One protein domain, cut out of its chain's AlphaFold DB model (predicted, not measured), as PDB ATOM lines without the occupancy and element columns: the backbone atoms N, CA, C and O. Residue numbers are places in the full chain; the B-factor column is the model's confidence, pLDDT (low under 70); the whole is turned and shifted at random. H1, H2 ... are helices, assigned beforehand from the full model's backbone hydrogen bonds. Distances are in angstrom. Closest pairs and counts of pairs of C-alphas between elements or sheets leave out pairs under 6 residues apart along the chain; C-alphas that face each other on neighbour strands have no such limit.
ATOM      1  N   LYS A   2     129.997 118.516 180.420       89.75
ATOM      2  CA  LYS A   2     130.050 117.255 179.640       89.75
ATOM      3  C   LYS A   2     131.388 116.505 179.779       89.75
ATOM      4  O   LYS A   2     131.385 115.354 180.191       89.75
ATOM      5  N   TYR A   3     132.517 117.163 179.510       93.06
ATOM      6  CA  TYR A   3     133.851 116.543 179.552       93.06
ATOM      7  C   TYR A   3     134.266 116.062 180.949       93.06
ATOM      8  O   TYR A   3     134.840 114.986 181.078       93.06
ATOM      9  N   ILE A   4     133.882 116.788 182.005       95.44
ATOM     10  CA  ILE A   4     134.087 116.344 183.391       95.44
ATOM     11  C   ILE A   4     133.317 115.048 183.664       95.44
ATOM     12  O   ILE A   4     133.884 114.105 184.204       95.44
ATOM     13  N   ARG A   5     132.055 114.946 183.219       94.88
ATOM     14  CA  ARG A   5     131.279 113.697 183.339       94.88
ATOM     15  C   ARG A   5     131.953 112.538 182.593       94.88
ATOM     16  O   ARG A   5     131.967 111.428 183.112       94.88
ATOM     17  N   ILE A   6     132.554 112.785 181.426       95.19
ATOM     18  CA  ILE A   6     133.318 111.767 180.676       95.19
ATOM     19  C   ILE A   6     134.526 111.278 181.484       95.19
ATOM     20  O   ILE A   6     134.737 110.072 181.589       95.19
ATOM     21  N   ILE A   7     135.274 112.191 182.107       96.38
ATOM     22  CA  ILE A   7     136.405 111.839 182.977       96.38
ATOM     23  C   ILE A   7     135.923 111.026 184.185       96.38
ATOM     24  O   ILE A   7     136.519 110.000 184.501       96.38
ATOM     25  N   CYS A   8     134.815 111.406 184.828       96.62
ATOM     26  CA  CYS A   8     134.254 110.627 185.937       96.62
ATOM     27  C   CYS A   8     133.855 109.206 185.501       96.62
ATOM     28  O   CYS A   8     134.169 108.241 186.195       96.62
ATOM     29  N   LEU A   9     133.215 109.059 184.334       95.38
ATOM     30  CA  LEU A   9     132.867 107.750 183.763       95.38
ATOM     31  C   LEU A   9     134.108 106.889 183.491       95.38
ATOM     32  O   LEU A   9     134.079 105.677 183.715       95.38
ATOM     33  N   TYR A  10     135.194 107.508 183.030       96.06
ATOM     34  CA  TYR A  10     136.479 106.847 182.812       96.06
ATOM     35  C   TYR A  10     137.120 106.380 184.125       96.06
ATOM     36  O   TYR A  10     137.457 105.202 184.266       96.06
ATOM     37  N   LEU A  11     137.211 107.262 185.122       96.00
ATOM     38  CA  LEU A  11     137.783 106.949 186.436       96.00
ATOM     39  C   LEU A  11     137.022 105.825 187.151       96.00
ATOM     40  O   LEU A  11     137.637 104.944 187.749       96.00
ATOM     41  N   LYS A  12     135.690 105.808 187.029       93.38
ATOM     42  CA  LYS A  12     134.805 104.763 187.573       93.38
ATOM     43  C   LYS A  12     134.754 103.485 186.717       93.38
ATOM     44  O   LYS A  12     134.019 102.562 187.046       93.38
ATOM     45  N   LYS A  13     135.523 103.407 185.624       91.56
ATOM     46  CA  LYS A  13     135.625 102.238 184.724       91.56
ATOM     47  C   LYS A  13     134.334 101.861 183.979       91.56
ATOM     48  O   LYS A  13     134.213 100.743 183.461       91.56
ATOM     49  N   TYR A  14     133.409 102.812 183.819       90.12
ATOM     50  CA  TYR A  14     132.240 102.668 182.939       90.12
ATOM     51  C   TYR A  14     132.616 102.729 181.453       90.12
ATOM     52  O   TYR A  14     131.992 102.055 180.629       90.12
ATOM     53  N   ILE A  15     133.689 103.449 181.122       92.56
ATOM     54  CA  ILE A  15     134.350 103.416 179.812       92.56
ATOM     55  C   ILE A  15     135.802 102.953 179.970       92.56
ATOM     56  O   ILE A  15     136.430 103.208 180.997       92.56
ATOM     57  N   SER A  16     136.315 102.219 178.983       91.69
ATOM     58  CA  SER A  16     137.689 101.702 178.997       91.69
ATOM     59  C   SER A  16     138.718 102.770 178.630       91.69
ATOM     60  O   SER A  16     138.371 103.781 178.019       91.69
ATOM     61  N   ASP A  17     139.993 102.506 178.926       93.31
ATOM     62  CA  ASP A  17     141.113 103.394 178.586       93.31
ATOM     63  C   ASP A  17     141.108 103.754 177.086       93.31
ATOM     64  O   ASP A  17     141.114 104.926 176.724       93.31
ATOM     65  N   LYS A  18     140.930 102.757 176.208       92.19
ATOM     66  CA  LYS A  18     140.842 102.959 174.750       92.19
ATOM     67  C   LYS A  18     139.594 103.725 174.304       92.19
ATOM     68  O   LYS A  18     139.618 104.443 173.309       92.19
ATOM     69  N   GLN A  19     138.469 103.549 174.998       94.44
ATOM     70  CA  GLN A  19     137.256 104.315 174.707       94.44
ATOM     71  C   GLN A  19     137.434 105.779 175.099       94.44
ATOM     72  O   GLN A  19     137.078 106.653 174.315       94.44
ATOM     73  N   PHE A  20     138.001 106.037 176.278       96.06
ATOM     74  CA  PHE A  20     138.302 107.385 176.740       96.06
ATOM     75  C   PHE A  20     139.306 108.086 175.820       96.06
ATOM     76  O   PHE A  20     139.034 109.201 175.388       96.06
ATOM     77  N   GLU A  21     140.393 107.406 175.445       95.50
ATOM     78  CA  GLU A  21     141.385 107.895 174.483       95.50
ATOM     79  C   GLU A  21     140.727 108.332 173.164       95.50
ATOM     80  O   GLU A  21     140.895 109.466 172.718       95.50
ATOM     81  N   ASN A  22     139.897 107.467 172.570       94.88
ATOM     82  CA  ASN A  22     139.180 107.791 171.335       94.88
ATOM     83  C   ASN A  22     138.242 108.996 171.498       94.88
ATOM     84  O   ASN A  22     138.166 109.835 170.605       94.88
ATOM     85  N   ILE A  23     137.520 109.084 172.621       95.12
ATOM     86  CA  ILE A  23     136.624 110.214 172.905       95.12
ATOM     87  C   ILE A  23     137.421 111.514 173.042       95.12
ATOM     88  O   ILE A  23     136.986 112.546 172.536       95.12
ATOM     89  N   PHE A  24     138.576 111.470 173.711       94.88
ATOM     90  CA  PHE A  24     139.457 112.621 173.878       94.88
ATOM     91  C   PHE A  24     139.956 113.143 172.529       94.88
ATOM     92  O   PHE A  24     139.774 114.318 172.222       94.88
ATOM     93  N   TYR A  25     140.497 112.262 171.684       94.12
ATOM     94  CA  TYR A  25     141.039 112.658 170.382       94.12
ATOM     95  C   TYR A  25     139.978 113.091 169.359       94.12
ATOM     96  O   TYR A  25     140.300 113.825 168.428       94.12
ATOM     97  N   GLN A  26     138.719 112.677 169.517       93.75
ATOM     98  CA  GLN A  26     137.630 113.129 168.646       93.75
ATOM     99  C   GLN A  26     137.177 114.570 168.914       93.75
ATOM    100  O   GLN A  26     136.576 115.177 168.034       93.75
ATOM    101  N   ASP A  27     137.425 115.108 170.111       93.19
ATOM    102  CA  ASP A  27     136.927 116.424 170.534       93.19
ATOM    103  C   ASP A  27     137.950 117.147 171.431       93.19
ATOM    104  O   ASP A  27     137.646 117.602 172.537       93.19
ATOM    105  N   ILE A  28     139.197 117.210 170.952       93.06
ATOM    106  CA  ILE A  28     140.355 117.762 171.677       93.06
ATOM    107  C   ILE A  28     140.095 119.203 172.128       93.06
ATOM    108  O   ILE A  28     140.358 119.550 173.282       93.06
ATOM    109  N   ASP A  29     139.546 120.038 171.243       92.88
ATOM    110  CA  ASP A  29     139.263 121.446 171.536       92.88
ATOM    111  C   ASP A  29     138.214 121.593 172.644       92.88
ATOM    112  O   ASP A  29     138.331 122.452 173.521       92.88
ATOM    113  N   GLY A  30     137.215 120.709 172.659       92.50
ATOM    114  CA  GLY A  30     136.214 120.649 173.713       92.50
ATOM    115  C   GLY A  30     136.816 120.381 175.093       92.50
ATOM    116  O   GLY A  30     136.456 121.047 176.068       92.50
ATOM    117  N   PHE A  31     137.771 119.450 175.176       93.94
ATOM    118  CA  PHE A  31     138.517 119.187 176.409       93.94
ATOM    119  C   PHE A  31     139.418 120.363 176.792       93.94
ATOM    120  O   PHE A  31     139.395 120.785 177.949       93.94
ATOM    121  N   LYS A  32     140.161 120.928 175.835       93.69
ATOM    122  CA  LYS A  32     141.065 122.064 176.065       93.69
ATOM    123  C   LYS A  32     140.347 123.280 176.653       93.69
ATOM    124  O   LYS A  32     140.881 123.937 177.536       93.69
ATOM    125  N   ASN A  33     139.130 123.564 176.194       92.94
ATOM    126  CA  ASN A  33     138.352 124.720 176.647       92.94
ATOM    127  C   ASN A  33     137.794 124.585 178.073       92.94
ATOM    128  O   ASN A  33     137.317 125.568 178.637       92.94
ATOM    129  N   ILE A  34     137.778 123.374 178.635       92.56
ATOM    130  CA  ILE A  34     137.145 123.083 179.929       92.56
ATOM    131  C   ILE A  34     138.160 122.679 180.997       92.56
ATOM    132  O   ILE A  34     137.919 122.928 182.178       92.56
ATOM    133  N   LEU A  35     139.252 122.027 180.609       92.94
ATOM    134  CA  LEU A  35     140.268 121.548 181.537       92.94
ATOM    135  C   LEU A  35     141.285 122.634 181.880       92.94
ATOM    136  O   LEU A  35     141.590 123.503 181.068       92.94
ATOM    137  N   GLU A  36     141.842 122.533 183.087       93.19
ATOM    138  CA  GLU A  36     143.060 123.265 183.433       93.19
ATOM    139  C   GLU A  36     144.196 122.814 182.499       93.19
ATOM    140  O   GLU A  36     144.239 121.660 182.056       93.19
ATOM    141  N   GLU A  37     145.082 123.746 182.144       92.75
ATOM    142  CA  GLU A  37     146.089 123.542 181.100       92.75
ATOM    143  C   GLU A  37     147.009 122.350 181.407       92.75
ATOM    144  O   GLU A  37     147.260 121.514 180.539       92.75
ATOM    145  N   ASP A  38     147.448 122.220 182.656       92.38
ATOM    146  CA  ASP A  38     148.268 121.109 183.137       92.38
ATOM    147  C   ASP A  38     147.553 119.754 183.007       92.38
ATOM    148  O   ASP A  38     148.154 118.775 182.557       92.38
ATOM    149  N   ILE A  39     146.257 119.697 183.327       93.38
ATOM    150  CA  ILE A  39     145.438 118.488 183.187       93.38
ATOM    151  C   ILE A  39     145.296 118.105 181.719       93.38
ATOM    152  O   ILE A  39     145.480 116.940 181.363       93.38
ATOM    153  N   TYR A  40     144.994 119.076 180.858       95.06
ATOM    154  CA  TYR A  40     144.882 118.850 179.422       95.06
ATOM    155  C   TYR A  40     146.183 118.277 178.836       95.06
ATOM    156  O   TYR A  40     146.154 117.249 178.155       95.06
ATOM    157  N   TRP A  41     147.331 118.891 179.142       93.81
ATOM    158  CA  TRP A  41     148.634 118.432 178.651       93.81
ATOM    159  C   TRP A  41     149.036 117.063 179.200       93.81
ATOM    160  O   TRP A  41     149.679 116.281 178.495       93.81
ATOM    161  N   ASN A  42     148.631 116.735 180.426       93.12
ATOM    162  CA  ASN A  42     148.863 115.416 181.005       93.12
ATOM    163  C   ASN A  42     148.109 114.328 180.222       93.12
ATOM    164  O   ASN A  42     148.700 113.315 179.850       93.12
ATOM    165  N   ILE A  43     146.842 114.577 179.863       94.06
ATOM    166  CA  ILE A  43     146.078 113.646 179.017       94.06
ATOM    167  C   ILE A  43     146.726 113.511 177.637       94.06
ATOM    168  O   ILE A  43     146.947 112.395 177.173       94.06
ATOM    169  N   LEU A  44     147.060 114.637 177.001       94.44
ATOM    170  CA  LEU A  44     147.588 114.656 175.636       94.44
ATOM    171  C   LEU A  44     148.961 113.975 175.508       94.44
ATOM    172  O   LEU A  44     149.263 113.397 174.468       94.44
ATOM    173  N   SER A  45     149.798 114.052 176.543       92.50
ATOM    174  CA  SER A  45     151.145 113.462 176.533       92.50
ATOM    175  C   SER A  45     151.193 112.001 177.001       92.50
ATOM    176  O   SER A  45     152.224 111.346 176.846       92.50
ATOM    177  N   SER A  46     150.092 111.472 177.541       93.31
ATOM    178  CA  SER A  46     150.019 110.106 178.068       93.31
ATOM    179  C   SER A  46     149.911 109.050 176.967       93.31
ATOM    180  O   SER A  46     149.129 109.180 176.024       93.31
ATOM    181  N   ASN A  47     150.630 107.932 177.120       92.62
ATOM    182  CA  ASN A  47     150.466 106.769 176.254       92.62
ATOM    183  C   ASN A  47     149.476 105.762 176.860       92.62
ATOM    184  O   ASN A  47     149.824 104.979 177.744       92.62
ATOM    185  N   PHE A  48     148.263 105.694 176.311       91.50
ATOM    186  CA  PHE A  48     147.212 104.760 176.745       91.50
ATOM    187  C   PHE A  48     147.497 103.278 176.437       91.50
ATOM    188  O   PHE A  48     146.679 102.416 176.745       91.50
ATOM    189  N   ASN A  49     148.657 102.945 175.866       90.94
ATOM    190  CA  ASN A  49     149.135 101.564 175.741       90.94
ATOM    191  C   ASN A  49     150.160 101.191 176.826       90.94
ATOM    192  O   ASN A  49     150.535 100.023 176.935       90.94
ATOM    193  N   LYS A  50     150.623 102.155 177.635       94.62
ATOM    194  CA  LYS A  50     151.566 101.928 178.734       94.62
ATOM    195  C   LYS A  50     150.841 101.953 180.072       94.62
ATOM    196  O   LYS A  50     150.206 102.933 180.444       94.62
ATOM    197  N   LYS A  51     150.973 100.865 180.835       92.06
ATOM    198  CA  LYS A  51     150.307 100.708 182.136       92.06
ATOM    199  C   LYS A  51     150.712 101.792 183.143       92.06
ATOM    200  O   LYS A  51     149.862 102.265 183.889       92.06
ATOM    201  N   GLU A  52     151.989 102.163 183.169       92.56
ATOM    202  CA  GLU A  52     152.521 103.208 184.056       92.56
ATOM    203  C   GLU A  52     151.867 104.565 183.770       92.56
ATOM    204  O   GLU A  52     151.344 105.196 184.690       92.56
ATOM    205  N   ASP A  53     151.794 104.952 182.495       92.88
ATOM    206  CA  ASP A  53     151.140 106.186 182.054       92.88
ATOM    207  C   ASP A  53     149.645 106.172 182.407       92.88
ATOM    208  O   ASP A  53     149.141 107.147 182.960       92.88
ATOM    209  N   ILE A  54     148.946 105.042 182.202       93.00
ATOM    210  CA  ILE A  54     147.531 104.878 182.596       93.00
ATOM    211  C   ILE A  54     147.338 105.059 184.112       93.00
ATOM    212  O   ILE A  54     146.353 105.654 184.554       93.00
ATOM    213  N   ILE A  55     148.238 104.530 184.942       92.12
ATOM    214  CA  ILE A  55     148.150 104.695 186.401       92.12
ATOM    215  C   ILE A  55     148.391 106.159 186.782       92.12
ATOM    216  O   ILE A  55     147.649 106.711 187.600       92.12
ATOM    217  N   SER A  56     149.392 106.787 186.165       93.19
ATOM    218  CA  SER A  56     149.736 108.189 186.392       93.19
ATOM    219  C   SER A  56     148.563 109.110 186.047       93.19
ATOM    220  O   SER A  56     148.059 109.815 186.924       93.19
ATOM    221  N   ILE A  57     148.040 109.028 184.818       95.06
ATOM    222  CA  ILE A  57     146.920 109.860 184.365       95.06
ATOM    223  C   ILE A  57     145.661 109.623 185.208       95.06
ATOM    224  O   ILE A  57     144.992 110.582 185.587       95.06
ATOM    225  N   ASN A  58     145.357 108.373 185.588       94.25
ATOM    226  CA  ASN A  58     144.214 108.077 186.456       94.25
ATOM    227  C   ASN A  58     144.356 108.748 187.823       94.25
ATOM    228  O   ASN A  58     143.390 109.312 188.327       94.25
ATOM    229  N   THR A  59     145.554 108.726 188.405       94.06
ATOM    230  CA  THR A  59     145.824 109.365 189.701       94.06
ATOM    231  C   THR A  59     145.672 110.884 189.606       94.06
ATOM    232  O   THR A  59     145.013 111.497 190.447       94.06
ATOM    233  N   TYR A  60     146.226 111.489 188.554       93.50
ATOM    234  CA  TYR A  60     146.120 112.928 188.310       93.50
ATOM    235  C   TYR A  60     144.671 113.375 188.106       93.50
ATOM    236  O   TYR A  60     144.197 114.278 188.798       93.50
ATOM    237  N   LEU A  61     143.945 112.705 187.210       96.38
ATOM    238  CA  LEU A  61     142.542 113.002 186.932       96.38
ATOM    239  C   LEU A  61     141.660 112.787 188.162       96.38
ATOM    240  O   LEU A  61     140.760 113.586 188.411       96.38
ATOM    241  N   TYR A  62     141.924 111.746 188.952       96.50
ATOM    242  CA  TYR A  62     141.187 111.485 190.184       96.50
ATOM    243  C   TYR A  62     141.339 112.624 191.192       96.50
ATOM    244  O   TYR A  62     140.338 113.145 191.684       96.50
ATOM    245  N   ASN A  63     142.571 113.071 191.444       95.94
ATOM    246  CA  ASN A  63     142.831 114.181 192.361       95.94
ATOM    247  C   ASN A  63     142.190 115.487 191.870       95.94
ATOM    248  O   ASN A  63     141.566 116.202 192.656       95.94
ATOM    249  N   TYR A  64     142.290 115.769 190.568       95.88
ATOM    250  CA  TYR A  64     141.653 116.924 189.938       95.88
ATOM    251  C   TYR A  64     140.128 116.911 190.115       95.88
ATOM    252  O   TYR A  64     139.531 117.889 190.572       95.88
ATOM    253  N   VAL A  65     139.493 115.779 189.806       96.38
ATOM    254  CA  VAL A  65     138.042 115.611 189.919       96.38
ATOM    255  C   VAL A  65     137.583 115.687 191.371       96.38
ATOM    256  O   VAL A  65     136.596 116.362 191.645       96.38
ATOM    257  N   LEU A  66     138.284 115.062 192.318       96.00
ATOM    258  CA  LEU A  66     137.913 115.148 193.732       96.00
ATOM    259  C   LEU A  66     138.043 116.562 194.297       96.00
ATOM    260  O   LEU A  66     137.232 116.959 195.133       96.00
ATOM    261  N   LYS A  67     139.051 117.322 193.863       95.94
ATOM    262  CA  LYS A  67     139.268 118.691 194.336       95.94
ATOM    263  C   LYS A  67     138.207 119.653 193.800       95.94
ATOM    264  O   LYS A  67     137.693 120.469 194.558       95.94
ATOM    265  N   ASN A  68     137.879 119.542 192.512       95.56
ATOM    266  CA  ASN A  68     137.096 120.557 191.803       95.56
ATOM    267  C   ASN A  68     135.646 120.132 191.503       95.56
ATOM    268  O   ASN A  68     134.766 120.977 191.360       95.56
ATOM    269  N   TYR A  69     135.374 118.827 191.410       96.00
ATOM    270  CA  TYR A  69     134.124 118.273 190.868       96.00
ATOM    271  C   TYR A  69     133.592 117.066 191.655       96.00
ATOM    272  O   TYR A  69     132.907 116.209 191.092       96.00
ATOM    273  N   LYS A  70     133.869 117.003 192.964       96.25
ATOM    274  CA  LYS A  70     133.480 115.878 193.829       96.25
ATOM    275  C   LYS A  70     132.005 115.491 193.697       96.25
ATOM    276  O   LYS A  70     131.705 114.318 193.528       96.25
ATOM    277  N   LEU A  71     131.100 116.472 193.701       95.81
ATOM    278  CA  LEU A  71     129.658 116.218 193.580       95.81
ATOM    279  C   LEU A  71     129.313 115.461 192.291       95.81
ATOM    280  O   LEU A  71     128.564 114.494 192.330       95.81
ATOM    281  N   ILE A  72     129.921 115.838 191.163       95.12
ATOM    282  CA  ILE A  72     129.707 115.152 189.882       95.12
ATOM    283  C   ILE A  72     130.270 113.732 189.945       95.12
ATOM    284  O   ILE A  72     129.662 112.811 189.416       95.12
ATOM    285  N   TYR A  73     131.432 113.539 190.566       95.94
ATOM    286  CA  TYR A  73     132.030 112.213 190.722       95.94
ATOM    287  C   TYR A  73     131.178 111.272 191.579       95.94
ATOM    288  O   TYR A  73     131.047 110.094 191.241       95.94
ATOM    289  N   ASP A  74     130.594 111.800 192.653       94.31
ATOM    290  CA  ASP A  74     129.735 111.057 193.573       94.31
ATOM    291  C   ASP A  74     128.358 110.750 192.947       94.31
ATOM    292  O   ASP A  74     127.786 109.699 193.222       94.31
ATOM    293  N   GLU A  75     127.855 111.605 192.045       94.75
ATOM    294  CA  GLU A  75     126.637 111.347 191.256       94.75
ATOM    295  C   GLU A  75     126.775 110.143 190.307       94.75
ATOM    296  O   GLU A  75     125.793 109.436 190.050       94.75
ATOM    297  N   ILE A  76     127.972 109.903 189.752       93.50
ATOM    298  CA  ILE A  76     128.206 108.796 188.817       93.50
ATOM    299  C   ILE A  76     128.147 107.459 189.570       93.50
ATOM    300  O   ILE A  76     129.066 107.075 190.296       93.50
ATOM    301  N   SER A  77     127.057 106.738 189.326       89.62
ATOM    302  CA  SER A  77     126.682 105.457 189.928       89.62
ATOM    303  C   SER A  77     125.944 104.584 188.911       89.62
ATOM    304  O   SER A  77     125.535 105.077 187.859       89.62
ATOM    305  N   ASP A  78     125.697 103.312 189.227       84.50
ATOM    306  CA  ASP A  78     124.958 102.413 188.329       84.50
ATOM    307  C   ASP A  78     123.550 102.946 188.013       84.50
ATOM    308  O   ASP A  78     123.146 102.974 186.851       84.50
ATOM    309  N   ALA A  79     122.857 103.513 189.008       86.44
ATOM    310  CA  ALA A  79     121.558 104.159 188.818       86.44
ATOM    311  C   ALA A  79     121.629 105.366 187.861       86.44
ATOM    312  O   ALA A  79     120.729 105.586 187.044       86.44
ATOM    313  N   TYR A  80     122.714 106.144 187.921       90.88
ATOM    314  CA  TYR A  80     122.951 107.223 186.963       90.88
ATOM    315  C   TYR A  80     123.137 106.675 185.543       90.88
ATOM    316  O   TYR A  80     122.564 107.220 184.600       90.88
ATOM    317  N   ILE A  81     123.896 105.584 185.380       89.81
ATOM    318  CA  ILE A  81     124.116 104.949 184.074       89.81
ATOM    319  C   ILE A  81     122.808 104.426 183.485       89.81
ATOM    320  O   ILE A  81     122.533 104.676 182.312       89.81
ATOM    321  N   GLU A  82     121.972 103.762 184.284       85.75
ATOM    322  CA  GLU A  82     120.665 103.275 183.833       85.75
ATOM    323  C   GLU A  82     119.778 104.405 183.301       85.75
ATOM    324  O   GLU A  82     119.156 104.272 182.244       85.75
ATOM    325  N   ASN A  83     119.738 105.536 184.009       88.31
ATOM    326  CA  ASN A  83     118.980 106.708 183.580       88.31
ATOM    327  C   ASN A  83     119.582 107.344 182.322       88.31
ATOM    328  O   ASN A  83     118.853 107.695 181.394       88.31
ATOM    329  N   LEU A  84     120.911 107.436 182.254       88.81
ATOM    330  CA  LEU A  84     121.621 107.990 181.105       88.81
ATOM    331  C   LEU A  84     121.377 107.164 179.834       88.81
ATOM    332  O   LEU A  84     121.157 107.723 178.761       88.81
ATOM    333  N   ILE A  85     121.355 105.836 179.949       87.19
ATOM    334  CA  ILE A  85     121.075 104.914 178.840       87.19
ATOM    335  C   ILE A  85     119.625 105.029 178.357       87.19
ATOM    336  O   ILE A  85     119.374 104.901 177.159       87.19
ATOM    337  N   LYS A  86     118.668 105.300 179.251       84.31
ATOM    338  CA  LYS A  86     117.258 105.521 178.885       84.31
ATOM    339  C   LYS A  86     117.020 106.860 178.182       84.31
ATOM    340  O   LYS A  86     115.962 107.044 177.587       84.31
ATOM    341  N   SER A  87     117.975 107.788 178.233       82.62
ATOM    342  CA  SER A  87     117.833 109.089 177.583       82.62
ATOM    343  C   SER A  87     117.836 108.986 176.047       82.62
ATOM    344  O   SER A  87     118.457 108.098 175.441       82.62
ATOM    345  N   ASN A  88     117.147 109.940 175.413       72.56
ATOM    346  CA  ASN A  88     117.097 110.106 173.956       72.56
ATOM    347  C   ASN A  88     118.290 110.906 173.405       72.56
ATOM    348  O   ASN A  88     118.324 111.229 172.219       72.56
ATOM    349  N   GLU A  89     119.266 111.247 174.248       76.94
ATOM    350  CA  GLU A  89     120.447 111.985 173.822       76.94
ATOM    351  C   GLU A  89     121.336 111.114 172.925       76.94
ATOM    352  O   GLU A  89     121.691 109.978 173.258       76.94
ATOM    353  N   ASN A  90     121.724 111.663 171.772       73.56
ATOM    354  CA  ASN A  90     122.667 111.015 170.876       73.56
ATOM    355  C   ASN A  90     124.086 111.506 171.191       73.56
ATOM    356  O   ASN A  90     124.490 112.600 170.803       73.56
ATOM    357  N   ASN A  91     124.830 110.702 171.947       83.00
ATOM    358  CA  ASN A  91     126.202 110.982 172.357       83.00
ATOM    359  C   ASN A  91     127.009 109.683 172.268       83.00
ATOM    360  O   ASN A  91     126.519 108.625 172.669       83.00
ATOM    361  N   ILE A  92     128.253 109.756 171.785       86.94
ATOM    362  CA  ILE A  92     129.142 108.594 171.661       86.94
ATOM    363  C   ILE A  92     129.275 107.813 172.975       86.94
ATOM    364  O   ILE A  92     129.279 106.584 172.969       86.94
ATOM    365  N   VAL A  93     129.284 108.513 174.112       88.62
ATOM    366  CA  VAL A  93     129.342 107.911 175.448       88.62
ATOM    367  C   VAL A  93     128.081 107.102 175.735       88.62
ATOM    368  O   VAL A  93     128.171 105.969 176.197       88.62
ATOM    369  N   ILE A  94     126.905 107.642 175.409       88.25
ATOM    370  CA  ILE A  94     125.627 106.938 175.575       88.25
ATOM    371  C   ILE A  94     125.584 105.718 174.659       88.25
ATOM    372  O   ILE A  94     125.140 104.663 175.093       88.25
ATOM    373  N   GLY A  95     126.096 105.818 173.429       87.75
ATOM    374  CA  GLY A  95     126.230 104.674 172.524       87.75
ATOM    375  C   GLY A  95     127.136 103.572 173.087       87.75
ATOM    376  O   GLY A  95     126.779 102.395 173.042       87.75
ATOM    377  N   ILE A  96     128.275 103.947 173.679       88.56
ATOM    378  CA  ILE A  96     129.192 103.020 174.358       88.56
ATOM    379  C   ILE A  96     128.503 102.331 175.541       88.56
ATOM    380  O   ILE A  96     128.577 101.108 175.665       88.56
ATOM    381  N   LEU A  97     127.819 103.101 176.389       88.81
ATOM    382  CA  LEU A  97     127.121 102.582 177.563       88.81
ATOM    383  C   LEU A  97     125.937 101.696 177.155       88.81
ATOM    384  O   LEU A  97     125.835 100.579 177.646       88.81
ATOM    385  N   LYS A  98     125.117 102.119 176.183       87.06
ATOM    386  CA  LYS A  98     124.055 101.294 175.585       87.06
ATOM    387  C   LYS A  98     124.616  99.957 175.139       87.06
ATOM    388  O   LYS A  98     124.157  98.940 175.620       87.06
ATOM    389  N   LYS A  99     125.676  99.941 174.331       82.75
ATOM    390  CA  LYS A  99     126.292  98.693 173.856       82.75
ATOM    391  C   LYS A  99     126.838  97.811 174.987       82.75
ATOM    392  O   LYS A  99     126.834  96.590 174.865       82.75
ATOM    393  N   ARG A 100     127.353  98.409 176.065       79.88
ATOM    394  CA  ARG A 100     127.912  97.676 177.211       79.88
ATOM    395  C   ARG A 100     126.829  97.035 178.081       79.88
ATOM    396  O   ARG A 100     127.036  95.926 178.560       79.88
ATOM    397  N   TYR A 101     125.719  97.740 178.278       78.94
ATOM    398  CA  TYR A 101     124.609  97.331 179.141       78.94
ATOM    399  C   TYR A 101     123.408  96.775 178.356       78.94
ATOM    400  O   TYR A 101     122.389  96.420 178.941       78.94
TER     401      TYR A 101
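This is residues 2 to 101 of the 190 residues of the protein "Barnase inhibitor" of Fusobacterium necrophorum (UniProt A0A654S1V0). H1 is the core, and the other helices make a loose ring round it: H2 and the long H5 pack on H1, H6 crosses it, and H4 lies side by side with H5. On the far side from H4 and H5, H7 and H8 form a crossed pair, with H8 just reaching H1 and H2. The printed part has 100 residues with eight named helices, H1 to H8 in chain order, and no named strand; the class is all helix. It is compact, with a radius of gyration of the C-alphas of 13.1 A and spans of 34 by 26 by 26 A.

H5, residues 51 to 68, touches H4, residues 37 to 45, with residues 57 to 64 alone; this helical hairpin has a shallow tilt of 20 degrees, its closest C-alphas being Ile 43 and Ile 57, 6.6 A apart. With residues 58 to 65 alone, H5 touches the hub H1, residues 2 to 11, at a steep tilt of 52 degrees; the closest C-alphas, Leu 11 and Asn 58, are 6.5 A apart. H1 and H2, residues 17 to 26, form another helical hairpin at 19 degrees, closest at the C-alphas of Tyr 10 and Phe 20, 6.4 A. H6, residues 70 to 75, touches H1 about perpendicular, at 78 degrees, with the C-alphas of Cys 8 and Tyr 73 closest at 5.5 A. H3, residues 28 to 32, is close to H1 but not clearly touching, with closest C-alphas Tyr 3 and Phe 31 at 6.2 A. H7, residues 78 to 86, touches H8, residues 92 to 101, at a steep tilt of 67 degrees, only just short of perpendicular; the closest C-alphas, Ile 85 and Lys 98, are 5.7 A apart. H8 is close to H1 but not clearly touching, with the C-alphas of Ile 6 and Val 93 closest at 7.6 A. In each of the eight helices every O i to N i+4 pair is within hydrogen-bond range.

H5 is 25.7 A long, from C-alpha 51 at (150.307, 100.708, 182.136) to C-alpha 68 at (137.096, 120.557, 191.803). H1 is 14.6 A long and begins at C-alpha 2, (130.050, 117.255, 179.640); H2 and H8 are each 14.3 A long.

The two C-alphas farthest apart, those of Glu 52 and Asn 88, are 37.5 A apart. The seven links are tight, the printed part has no cut, and no printed residue has a pLDDT under 70.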